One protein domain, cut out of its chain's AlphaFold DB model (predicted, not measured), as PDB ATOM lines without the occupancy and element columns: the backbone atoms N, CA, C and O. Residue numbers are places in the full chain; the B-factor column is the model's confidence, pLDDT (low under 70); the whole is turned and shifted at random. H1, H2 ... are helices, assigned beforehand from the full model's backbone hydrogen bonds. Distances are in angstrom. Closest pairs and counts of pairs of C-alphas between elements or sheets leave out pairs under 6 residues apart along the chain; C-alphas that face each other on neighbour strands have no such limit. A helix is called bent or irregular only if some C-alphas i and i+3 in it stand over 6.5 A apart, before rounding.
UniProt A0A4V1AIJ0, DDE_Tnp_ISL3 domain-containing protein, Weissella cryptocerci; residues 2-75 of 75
ATOM      1  N   ASP A   2      60.971 -43.293  25.603       82.12
ATOM      2  CA  ASP A   2      62.163 -43.460  24.756       82.12
ATOM      3  C   ASP A   2      61.904 -43.687  23.262       82.12
ATOM      4  O   ASP A   2      62.798 -43.464  22.450       82.12
ATOM      5  N   THR A   3      60.708 -44.125  22.861       90.31
ATOM      6  CA  THR A   3      60.434 -44.535  21.470       90.31
ATOM      7  C   THR A   3      60.512 -43.370  20.483       90.31
ATOM      8  O   THR A   3      61.066 -43.519  19.392       90.31
ATOM      9  N   VAL A   4      60.014 -42.191  20.872       93.44
ATOM     10  CA  VAL A   4      60.084 -40.975  20.043       93.44
ATOM     11  C   VAL A   4      61.539 -40.538  19.877       93.44
ATOM     12  O   VAL A   4      61.994 -40.331  18.754       93.44
ATOM     13  N   ILE A   5      62.300 -40.502  20.974       94.81
ATOM     14  CA  ILE A   5      63.720 -40.123  20.973       94.81
ATOM     15  C   ILE A   5      64.550 -41.118  20.148       94.81
ATOM     16  O   ILE A   5      65.384 -40.708  19.341       94.81
ATOM     17  N   LYS A   6      64.300 -42.426  20.290       95.56
ATOM     18  CA  LYS A   6      64.948 -43.476  19.485       95.56
ATOM     19  C   LYS A   6      64.647 -43.313  17.994       95.56
ATOM     20  O   LYS A   6      65.560 -43.396  17.175       95.56
ATOM     21  N   THR A   7      63.395 -43.031  17.642       95.56
ATOM     22  CA  THR A   7      62.971 -42.812  16.249       95.56
ATOM     23  C   THR A   7      63.630 -41.564  15.664       95.56
ATOM     24  O   THR A   7      64.192 -41.618  14.572       95.56
ATOM     25  N   TYR A   8      63.649 -40.464  16.417       94.56
ATOM     26  CA  TYR A   8      64.323 -39.230  16.021       94.56
ATOM     27  C   TYR A   8      65.820 -39.457  15.771       94.56
ATOM     28  O   TYR A   8      66.326 -39.129  14.698       94.56
ATOM     29  N   LYS A   9      66.523 -40.107  16.712       95.62
ATOM     30  CA  LYS A   9      67.951 -40.436  16.563       95.62
ATOM     31  C   LYS A   9      68.213 -41.314  15.333       95.62
ATOM     32  O   LYS A   9      69.178 -41.060  14.611       95.62
ATOM     33  N   LYS A  10      67.338 -42.292  15.060       96.50
ATOM     34  CA  LYS A  10      67.421 -43.178  13.885       96.50
ATOM     35  C   LYS A  10      67.305 -42.410  12.562       96.50
ATOM     36  O   LYS A  10      68.079 -42.673  11.649       96.50
ATOM     37  N   TYR A  11      66.379 -41.454  12.459       96.31
ATOM     38  CA  TYR A  11      66.087 -40.744  11.202       96.31
ATOM     39  C   TYR A  11      66.716 -39.345  11.087       96.31
ATOM     40  O   TYR A  11      66.500 -38.663  10.085       96.31
ATOM     41  N   ARG A  12      67.550 -38.929  12.054       96.19
ATOM     42  CA  ARG A  12      68.147 -37.579  12.134       96.19
ATOM     43  C   ARG A  12      68.758 -37.077  10.819       96.19
ATOM     44  O   ARG A  12      68.600 -35.917  10.467       96.19
ATOM     45  N   ARG A  13      69.447 -37.958  10.082       95.31
ATOM     46  CA  ARG A  13      70.132 -37.604   8.829       95.31
ATOM     47  C   ARG A  13      69.128 -37.222   7.744       95.31
ATOM     48  O   ARG A  13      69.310 -36.205   7.093       95.31
ATOM     49  N   GLY A  14      68.057 -38.001   7.592       92.88
ATOM     50  CA  GLY A  14      66.995 -37.702   6.628       92.88
ATOM     51  C   GLY A  14      66.244 -36.417   6.972       92.88
ATOM     52  O   GLY A  14      65.900 -35.658   6.075       92.88
ATOM     53  N   ILE A  15      66.067 -36.134   8.265       92.62
ATOM     54  CA  ILE A  15      65.469 -34.878   8.733       92.62
ATOM     55  C   ILE A  15      66.334 -33.685   8.302       92.62
ATOM     56  O   ILE A  15      65.812 -32.766   7.683       92.62
ATOM     57  N   ILE A  16      67.649 -33.717   8.544       94.62
ATOM     58  CA  ILE A  16      68.565 -32.639   8.126       94.62
ATOM     59  C   ILE A  16      68.531 -32.438   6.605       94.62
ATOM     60  O   ILE A  16      68.413 -31.308   6.138       94.62
ATOM     61  N   GLU A  17      68.586 -33.521   5.830       92.38
ATOM     62  CA  GLU A  17      68.524 -33.436   4.366       92.38
ATOM     63  C   GLU A  17      67.174 -32.901   3.865       92.38
ATOM     64  O   GLU A  17      67.135 -32.145   2.897       92.38
ATOM     65  N   SER A  18      66.067 -33.188   4.557       90.62
ATOM     66  CA  SER A  18      64.749 -32.661   4.179       90.62
ATOM     67  C   SER A  18      64.660 -31.131   4.236       90.62
ATOM     68  O   SER A  18      63.910 -30.547   3.462       90.62
ATOM     69  N   PHE A  19      65.461 -30.473   5.085       89.81
ATOM     70  CA  PHE A  19      65.545 -29.009   5.134       89.81
ATOM     71  C   PHE A  19      66.423 -28.415   4.024       89.81
ATOM     72  O   PHE A  19      66.313 -27.230   3.722       89.81
ATOM     73  N   ARG A  20      67.306 -29.218   3.418       92.38
ATOM     74  CA  ARG A  20      68.204 -28.782   2.335       92.38
ATOM     75  C   ARG A  20      67.541 -28.875   0.966       92.38
ATOM     76  O   ARG A  20      67.835 -28.082   0.075       92.38
ATOM     77  N   VAL A  21      66.650 -29.847   0.787       88.75
ATOM     78  CA  VAL A  21      65.963 -30.087  -0.484       88.75
ATOM     79  C   VAL A  21      64.669 -29.271  -0.541       88.75
ATOM     80  O   VAL A  21      63.870 -29.288   0.385       88.75
ATOM     81  N   LYS A  22      64.391 -28.616  -1.675       86.94
ATOM     82  CA  LYS A  22      63.123 -27.885  -1.910       86.94
ATOM     83  C   LYS A  22      61.905 -28.799  -2.138       86.94
ATOM     84  O   LYS A  22      60.818 -28.322  -2.462       86.94
ATOM     85  N   ALA A  23      62.082 -30.115  -2.048       84.94
ATOM     86  CA  ALA A  23      61.038 -31.086  -2.322       84.94
ATOM     87  C   ALA A  23      60.013 -31.069  -1.186       84.94
ATOM     88  O   ALA A  23      60.335 -31.328  -0.032       84.94
ATOM     89  N   SER A  24      58.761 -30.778  -1.528       87.06
ATOM     90  CA  SER A  24      57.660 -30.799  -0.570       87.06
ATOM     91  C   SER A  24      57.034 -32.190  -0.475       87.06
ATOM     92  O   SER A  24      56.768 -32.845  -1.487       87.06
ATOM     93  N   ASN A  25      56.681 -32.594   0.746       90.00
ATOM     94  CA  ASN A  25      55.874 -33.789   0.999       90.00
ATOM     95  C   ASN A  25      54.432 -33.663   0.476       90.00
ATOM     96  O   ASN A  25      53.725 -34.668   0.384       90.00
ATOM     97  N   GLY A  26      53.997 -32.466   0.061       91.31
ATOM     98  CA  GLY A  26      52.617 -32.186  -0.338       91.31
ATOM     99  C   GLY A  26      52.093 -33.079  -1.467       91.31
ATOM    100  O   GLY A  26      50.923 -33.464  -1.461       91.31
ATOM    101  N   ARG A  27      52.946 -33.500  -2.415       89.94
ATOM    102  CA  ARG A  27      52.531 -34.442  -3.473       89.94
ATOM    103  C   ARG A  27      52.202 -35.825  -2.902       89.94
ATOM    104  O   ARG A  27      51.174 -36.402  -3.260       89.94
ATOM    105  N   ILE A  28      53.051 -36.345  -2.017       92.75
ATOM    106  CA  ILE A  28      52.871 -37.655  -1.373       92.75
ATOM    107  C   ILE A  28      51.656 -37.609  -0.441       92.75
ATOM    108  O   ILE A  28      50.797 -38.489  -0.487       92.75
ATOM    109  N   GLU A  29      51.528 -36.545   0.350       93.81
ATOM    110  CA  GLU A  29      50.381 -36.319   1.227       93.81
ATOM    111  C   GLU A  29      49.072 -36.199   0.446       93.81
ATOM    112  O   GLU A  29      48.064 -36.793   0.833       93.81
ATOM    113  N   GLY A  30      49.085 -35.506  -0.694       93.69
ATOM    114  CA  GLY A  30      47.938 -35.395  -1.589       93.69
ATOM    115  C   GLY A  30      47.489 -36.748  -2.145       93.69
ATOM    116  O   GLY A  30      46.290 -37.046  -2.153       93.69
ATOM    117  N   ILE A  31      48.437 -37.598  -2.549       94.06
ATOM    118  CA  ILE A  31      48.159 -38.975  -2.986       94.06
ATOM    119  C   ILE A  31      47.570 -39.792  -1.830       94.06
ATOM    120  O   ILE A  31      46.507 -40.399  -1.983       94.06
ATOM    121  N   ASN A  32      48.193 -39.739  -0.652       95.62
ATOM    122  CA  ASN A  32      47.719 -40.441   0.538       95.62
ATOM    123  C   ASN A  32      46.310 -39.991   0.943       95.62
ATOM    124  O   ASN A  32      45.469 -40.823   1.289       95.62
ATOM    125  N   ARG A  33      46.011 -38.689   0.864       96.38
ATOM    126  CA  ARG A  33      44.678 -38.143   1.146       96.38
ATOM    127  C   ARG A  33      43.641 -38.680   0.167       96.38
ATOM    128  O   ARG A  33      42.584 -39.124   0.612       96.38
ATOM    129  N   ARG A  34      43.953 -38.702  -1.134       94.31
ATOM    130  CA  ARG A  34      43.074 -39.272  -2.168       94.31
ATOM    131  C   ARG A  34      42.796 -40.755  -1.931       94.31
ATOM    132  O   ARG A  34      41.639 -41.155  -1.982       94.31
ATOM    133  N   ILE A  35      43.811 -41.561  -1.615       94.69
ATOM    134  CA  ILE A  35      43.630 -42.992  -1.306       94.69
ATOM    135  C   ILE A  35      42.753 -43.182  -0.066       94.69
ATOM    136  O   ILE A  35      41.805 -43.967  -0.089       94.69
ATOM    137  N   LYS A  36      43.012 -42.419   1.002       94.69
ATOM    138  CA  LYS A  36      42.179 -42.447   2.212       94.69
ATOM    139  C   LYS A  36      40.736 -42.033   1.914       94.69
ATOM    140  O   LYS A  36      39.818 -42.634   2.459       94.69
ATOM    141  N   GLN A  37      40.519 -41.036   1.058       95.44
ATOM    142  CA  GLN A  37      39.179 -40.620   0.640       95.44
ATOM    143  C   GLN A  37      38.467 -41.727  -0.145       95.44
ATOM    144  O   GLN A  37      37.353 -42.072   0.227       95.44
ATOM    145  N   MET A  38      39.132 -42.344  -1.129       93.31
ATOM    146  CA  MET A  38      38.588 -43.488  -1.877       93.31
ATOM    147  C   MET A  38      38.163 -44.629  -0.949       93.31
ATOM    148  O   MET A  38      37.097 -45.207  -1.130       93.31
ATOM    149  N   LYS A  39      38.966 -44.921   0.083       93.19
ATOM    150  CA  LYS A  39      38.620 -45.931   1.089       93.19
ATOM    151  C   LYS A  39      37.354 -45.561   1.874       93.19
ATOM    152  O   LYS A  39      36.531 -46.436   2.110       93.19
ATOM    153  N   ARG A  40      37.190 -44.290   2.270       93.69
ATOM    154  CA  ARG A  40      36.011 -43.820   3.027       93.69
ATOM    155  C   ARG A  40      34.729 -43.839   2.195       93.69
ATOM    156  O   ARG A  40      33.687 -44.191   2.722       93.69
ATOM    157  N   THR A  41      34.807 -43.481   0.915       92.56
ATOM    158  CA  THR A  41      33.630 -43.402   0.031       92.56
ATOM    159  C   THR A  41      33.160 -44.758  -0.487       92.56
ATOM    160  O   THR A  41      32.081 -44.848  -1.053       92.56
ATOM    161  N   ALA A  42      33.983 -45.800  -0.373       89.69
ATOM    162  CA  ALA A  42      33.687 -47.090  -0.982       89.69
ATOM    163  C   ALA A  42      32.718 -47.964  -0.179       89.69
ATOM    164  O   ALA A  42      32.267 -48.965  -0.715       89.69
ATOM    165  N   TYR A  43      32.461 -47.650   1.097       86.44
ATOM    166  CA  TYR A  43      31.667 -48.479   2.026       86.44
ATOM    167  C   TYR A  43      32.131 -49.950   2.163       86.44
ATOM    168  O   TYR A  43      31.486 -50.744   2.837       86.44
ATOM    169  N   GLY A  44      33.285 -50.301   1.584       86.50
ATOM    170  CA  GLY A  44      33.856 -51.645   1.568       86.50
ATOM    171  C   GLY A  44      34.063 -52.164   0.144       86.50
ATOM    172  O   GLY A  44      33.293 -51.888  -0.766       86.50
ATOM    173  N   TYR A  45      35.126 -52.941  -0.059       90.69
ATOM    174  CA  TYR A  45      35.327 -53.696  -1.294       90.69
ATOM    175  C   TYR A  45      35.307 -55.181  -0.959       90.69
ATOM    176  O   TYR A  45      36.087 -55.619  -0.119       90.69
ATOM    177  N   ALA A  46      34.475 -55.958  -1.658       90.88
ATOM    178  CA  ALA A  46      34.417 -57.411  -1.480       90.88
ATOM    179  C   ALA A  46      35.758 -58.098  -1.803       90.88
ATOM    180  O   ALA A  46      36.119 -59.097  -1.191       90.88
ATOM    181  N   LYS A  47      36.518 -57.545  -2.761       94.38
ATOM    182  CA  LYS A  47      37.859 -58.010  -3.132       94.38
ATOM    183  C   LYS A  47      38.860 -56.856  -3.025       94.38
ATOM    184  O   LYS A  47      38.627 -55.820  -3.652       94.38
ATOM    185  N   PRO A  48      40.009 -57.022  -2.342       91.31
ATOM    186  CA  PRO A  48      41.048 -55.989  -2.270       91.31
ATOM    187  C   PRO A  48      41.554 -55.542  -3.647       91.31
ATOM    188  O   PRO A  48      41.841 -54.363  -3.851       91.31
ATOM    189  N   ALA A  49      41.588 -56.459  -4.621       95.06
ATOM    190  CA  ALA A  49      41.949 -56.162  -6.008       95.06
ATOM    191  C   ALA A  49      41.110 -55.020  -6.609       95.06
ATOM    192  O   ALA A  49      41.646 -54.166  -7.315       95.06
ATOM    193  N   ASN A  50      39.821 -54.937  -6.263       94.06
ATOM    194  CA  ASN A  50      38.928 -53.890  -6.761       94.06
ATOM    195  C   ASN A  50      39.307 -52.511  -6.199       94.06
ATOM    196  O   ASN A  50      39.198 -51.506  -6.903       94.06
ATOM    197  N   PHE A  51      39.820 -52.454  -4.965       93.56
ATOM    198  CA  PHE A  51      40.328 -51.211  -4.386       93.56
ATOM    199  C   PHE A  51      41.588 -50.734  -5.114       93.56
ATOM    200  O   PHE A  51      41.671 -49.569  -5.503       93.56
ATOM    201  N   PHE A  52      42.544 -51.631  -5.372       92.69
ATOM    202  CA  PHE A  52      43.749 -51.291  -6.135       92.69
ATOM    203  C   PHE A  52      43.427 -50.877  -7.573       92.69
ATOM    204  O   PHE A  52      44.004 -49.913  -8.080       92.69
ATOM    205  N   HIS A  53      42.457 -51.539  -8.207       92.62
ATOM    206  CA  HIS A  53      41.966 -51.143  -9.522       92.62
ATOM    207  C   HIS A  53      41.376 -49.724  -9.495       92.62
ATOM    208  O   HIS A  53      41.750 -48.889 -10.318       92.62
ATOM    209  N   ARG A  54      40.547 -49.396  -8.492       91.50
ATOM    210  CA  ARG A  54      40.011 -48.036  -8.314       91.50
ATOM    211  C   ARG A  54      41.114 -46.994  -8.122       91.50
ATOM    212  O   ARG A  54      41.056 -45.937  -8.747       91.50
ATOM    213  N   ILE A  55      42.128 -47.289  -7.304       92.56
ATOM    214  CA  ILE A  55      43.287 -46.402  -7.109       92.56
ATOM    215  C   ILE A  55      43.996 -46.150  -8.446       92.56
ATOM    216  O   ILE A  55      44.280 -44.998  -8.776       92.56
ATOM    217  N   ARG A  56      44.248 -47.206  -9.233       90.69
ATOM    218  CA  ARG A  56      44.889 -47.104 -10.551       90.69
ATOM    219  C   ARG A  56      44.079 -46.228 -11.503       90.69
ATOM    220  O   ARG A  56      44.639 -45.297 -12.076       90.69
ATOM    221  N   LEU A  57      42.770 -46.452 -11.605       89.12
ATOM    222  CA  LEU A  57      41.888 -45.619 -12.428       89.12
ATOM    223  C   LEU A  57      41.949 -44.139 -12.015       89.12
ATOM    224  O   LEU A  57      42.029 -43.257 -12.861       89.12
ATOM    225  N   GLN A  58      41.958 -43.844 -10.716       86.44
ATOM    226  CA  GLN A  58      41.807 -42.473 -10.224       86.44
ATOM    227  C   GLN A  58      43.124 -41.682 -10.115       86.44
ATOM    228  O   GLN A  58      43.113 -40.441 -10.098       86.44
ATOM    229  N   LEU A  59      44.263 -42.375 -10.012       87.12
ATOM    230  CA  LEU A  59      45.588 -41.760  -9.898       87.12
ATOM    231  C   LEU A  59      46.418 -41.835 -11.183       87.12
ATOM    232  O   LEU A  59      47.208 -40.919 -11.408       87.12
ATOM    233  N   LEU A  60      46.248 -42.872 -12.013       77.69
ATOM    234  CA  LEU A  60      47.118 -43.137 -13.169       77.69
ATOM    235  C   LEU A  60      46.454 -42.841 -14.525       77.69
ATOM    236  O   LEU A  60      47.149 -42.415 -15.438       77.69
ATOM    237  N   ASN A  61      45.123 -42.928 -14.654       66.69
ATOM    238  CA  ASN A  61      44.423 -42.603 -15.915       66.69
ATOM    239  C   ASN A  61      44.108 -41.108 -16.099       66.69
ATOM    240  O   ASN A  61      43.249 -40.750 -16.903       66.69
ATOM    241  N   LYS A  62      44.802 -40.211 -15.383       60.56
ATOM    242  CA  LYS A  62      44.558 -38.763 -15.483       60.56
ATOM    243  C   LYS A  62      44.662 -38.252 -16.923       60.56
ATOM    244  O   LYS A  62      43.799 -37.494 -17.321       60.56
ATOM    245  N   HIS A  63      45.652 -38.687 -17.705       60.50
ATOM    246  CA  HIS A  63      45.808 -38.216 -19.088       60.50
ATOM    247  C   HIS A  63      44.629 -38.605 -19.991       60.50
ATOM    248  O   HIS A  63      44.108 -37.753 -20.695       60.50
ATOM    249  N   VAL A  64      44.157 -39.852 -19.916       60.88
ATOM    250  CA  VAL A  64      43.057 -40.343 -20.764       60.88
ATOM    251  C   VAL A  64      41.725 -39.689 -20.390       60.88
ATOM    252  O   VAL A  64      40.977 -39.280 -21.272       60.88
ATOM    253  N   LEU A  65      41.448 -39.530 -19.092       59.38
ATOM    254  CA  LEU A  65      40.210 -38.906 -18.617       59.38
ATOM    255  C   LEU A  65      40.161 -37.407 -18.924       59.38
ATOM    256  O   LEU A  65      39.109 -36.915 -19.319       59.38
ATOM    257  N   THR A  66      41.280 -36.685 -18.786       59.91
ATOM    258  CA  THR A  66      41.326 -35.260 -19.146       59.91
ATOM    259  C   THR A  66      41.109 -35.078 -20.645       59.91
ATOM    260  O   THR A  66      40.322 -34.222 -21.018       59.91
ATOM    261  N   SER A  67      41.726 -35.917 -21.487       61.31
ATOM    262  CA  SER A  67      41.561 -35.867 -22.946       61.31
ATOM    263  C   SER A  67      40.145 -36.228 -23.410       61.31
ATOM    264  O   SER A  67      39.617 -35.576 -24.306       61.31
ATOM    265  N   GLN A  68      39.512 -37.238 -22.801       63.34
ATOM    266  CA  GLN A  68      38.121 -37.609 -23.097       63.34
ATOM    267  C   GLN A  68      37.134 -36.532 -22.638       63.34
ATOM    268  O   GLN A  68      36.203 -36.211 -23.367       63.34
ATOM    269  N   PHE A  69      37.358 -35.939 -21.463       65.00
ATOM    270  CA  PHE A  69      36.510 -34.866 -20.952       65.00
ATOM    271  C   PHE A  69      36.638 -33.586 -21.781       65.00
ATOM    272  O   PHE A  69      35.624 -32.998 -22.129       65.00
ATOM    273  N   THR A  70      37.854 -33.166 -22.158       61.22
ATOM    274  CA  THR A  70      38.011 -32.003 -23.047       61.22
ATOM    275  C   THR A  70      37.339 -32.233 -24.390       61.22
ATOM    276  O   THR A  70      36.696 -31.315 -24.870       61.22
ATOM    277  N   LYS A  71      37.419 -33.450 -24.948       71.00
ATOM    278  CA  LYS A  71      36.750 -33.796 -26.208       71.00
ATOM    279  C   LYS A  71      35.221 -33.699 -26.105       71.00
ATOM    280  O   LYS A  71      34.605 -33.129 -26.991       71.00
ATOM    281  N   LEU A  72      34.644 -34.168 -24.997       70.31
ATOM    282  CA  LEU A  72      33.205 -34.097 -24.710       70.31
ATOM    283  C   LEU A  72      32.688 -32.662 -24.506       70.31
ATOM    284  O   LEU A  72      31.515 -32.403 -24.715       70.31
ATOM    285  N   MET A  73      33.545 -31.744 -24.052       60.69
ATOM    286  CA  MET A  73      33.191 -30.332 -23.835       60.69
ATOM    287  C   MET A  73      33.400 -29.459 -25.082       60.69
ATOM    288  O   MET A  73      33.034 -28.285 -25.069       60.69
ATOM    289  N   THR A  74      34.063 -29.992 -26.112       68.06
ATOM    290  CA  THR A  74      34.321 -29.314 -27.394       68.06
ATOM    291  C   THR A  74      33.419 -29.795 -28.534       68.06
ATOM    292  O   THR A  74      33.486 -29.221 -29.618       68.06
ATOM    293  N   GLU A  75      32.623 -30.839 -28.298       54.78
ATOM    294  CA  GLU A  75      31.492 -31.271 -29.137       54.78
ATOM    295  C   GLU A  75      30.202 -30.596 -28.649       54.78
ATOM    296  O   GLU A  75      29.373 -30.238 -29.514       54.78
TER     297      GLU A  75
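Overview. This is residues 2 to 75 of the 75 residues of the protein "DDE_Tnp_ISL3 domain-containing protein" of Weissella cryptocerci (UniProt A0A4V1AIJ0). Picture a flat, open zigzag of four helices with no common core: the bent H1 stands free at one end, H2 and H3 fold back on each other in the middle, and H4 reaches away at the other end. The only helices that touch are H2 and H3. The printed part has 74 residues, of which 61 are in four named helices, in the order H1, H2, H3, H4 along the chain, with no named strand: the class is all helix. It is extended, with a radius of gyration of the C-alphas of 19.0 A and spans of 59 by 35 by 16 A.

Along the chain. Start at C-alpha 2 at (62.163, -43.460, 24.756), where H1, residues 2 to 20, begins. By its hydrogen bonds it was assigned as one helix, but it is bent: C-alphas 10 and 13 are 8.0 A apart. Its arms are H1a, residues 2 to 10, and H1b, residues 13 to 20. Go on to C-alpha 26 at (52.617, -32.186, -0.338), from where H2 runs 22.1 A to residue 41. H3, residues 48 to 60, measures 17.9 A. H4, residues 62 to 74, measures 18.3 A and ends at C-alpha 74 at (34.321, -29.314, -27.394).

Arrangement. H1a and H1b stand at a steep tilt of 63 degrees. H1b and H2 are apart. H2 and H3, a helical hairpin, touch; their closest C-alphas, those of Ile 35 and Ile 55, are 6.7 A apart. They run opposite ways at a steep tilt of 45 degrees. H3 and H4 meet only through their link; H2 and H4 are apart. In H1a, H2, H3 and H4 every O i to N i+4 pair is within hydrogen-bond range; in H1b 3 of 4 are.

Size, cuts and confidence. The two C-alphas farthest apart, those of Asp 2 and Glu 75, the chain's last residue, are 63.2 A apart. The printed part has no cut, and no link is long. Look for low confidence, pLDDT under 70, at residues 61 to 70 and 73 to 75.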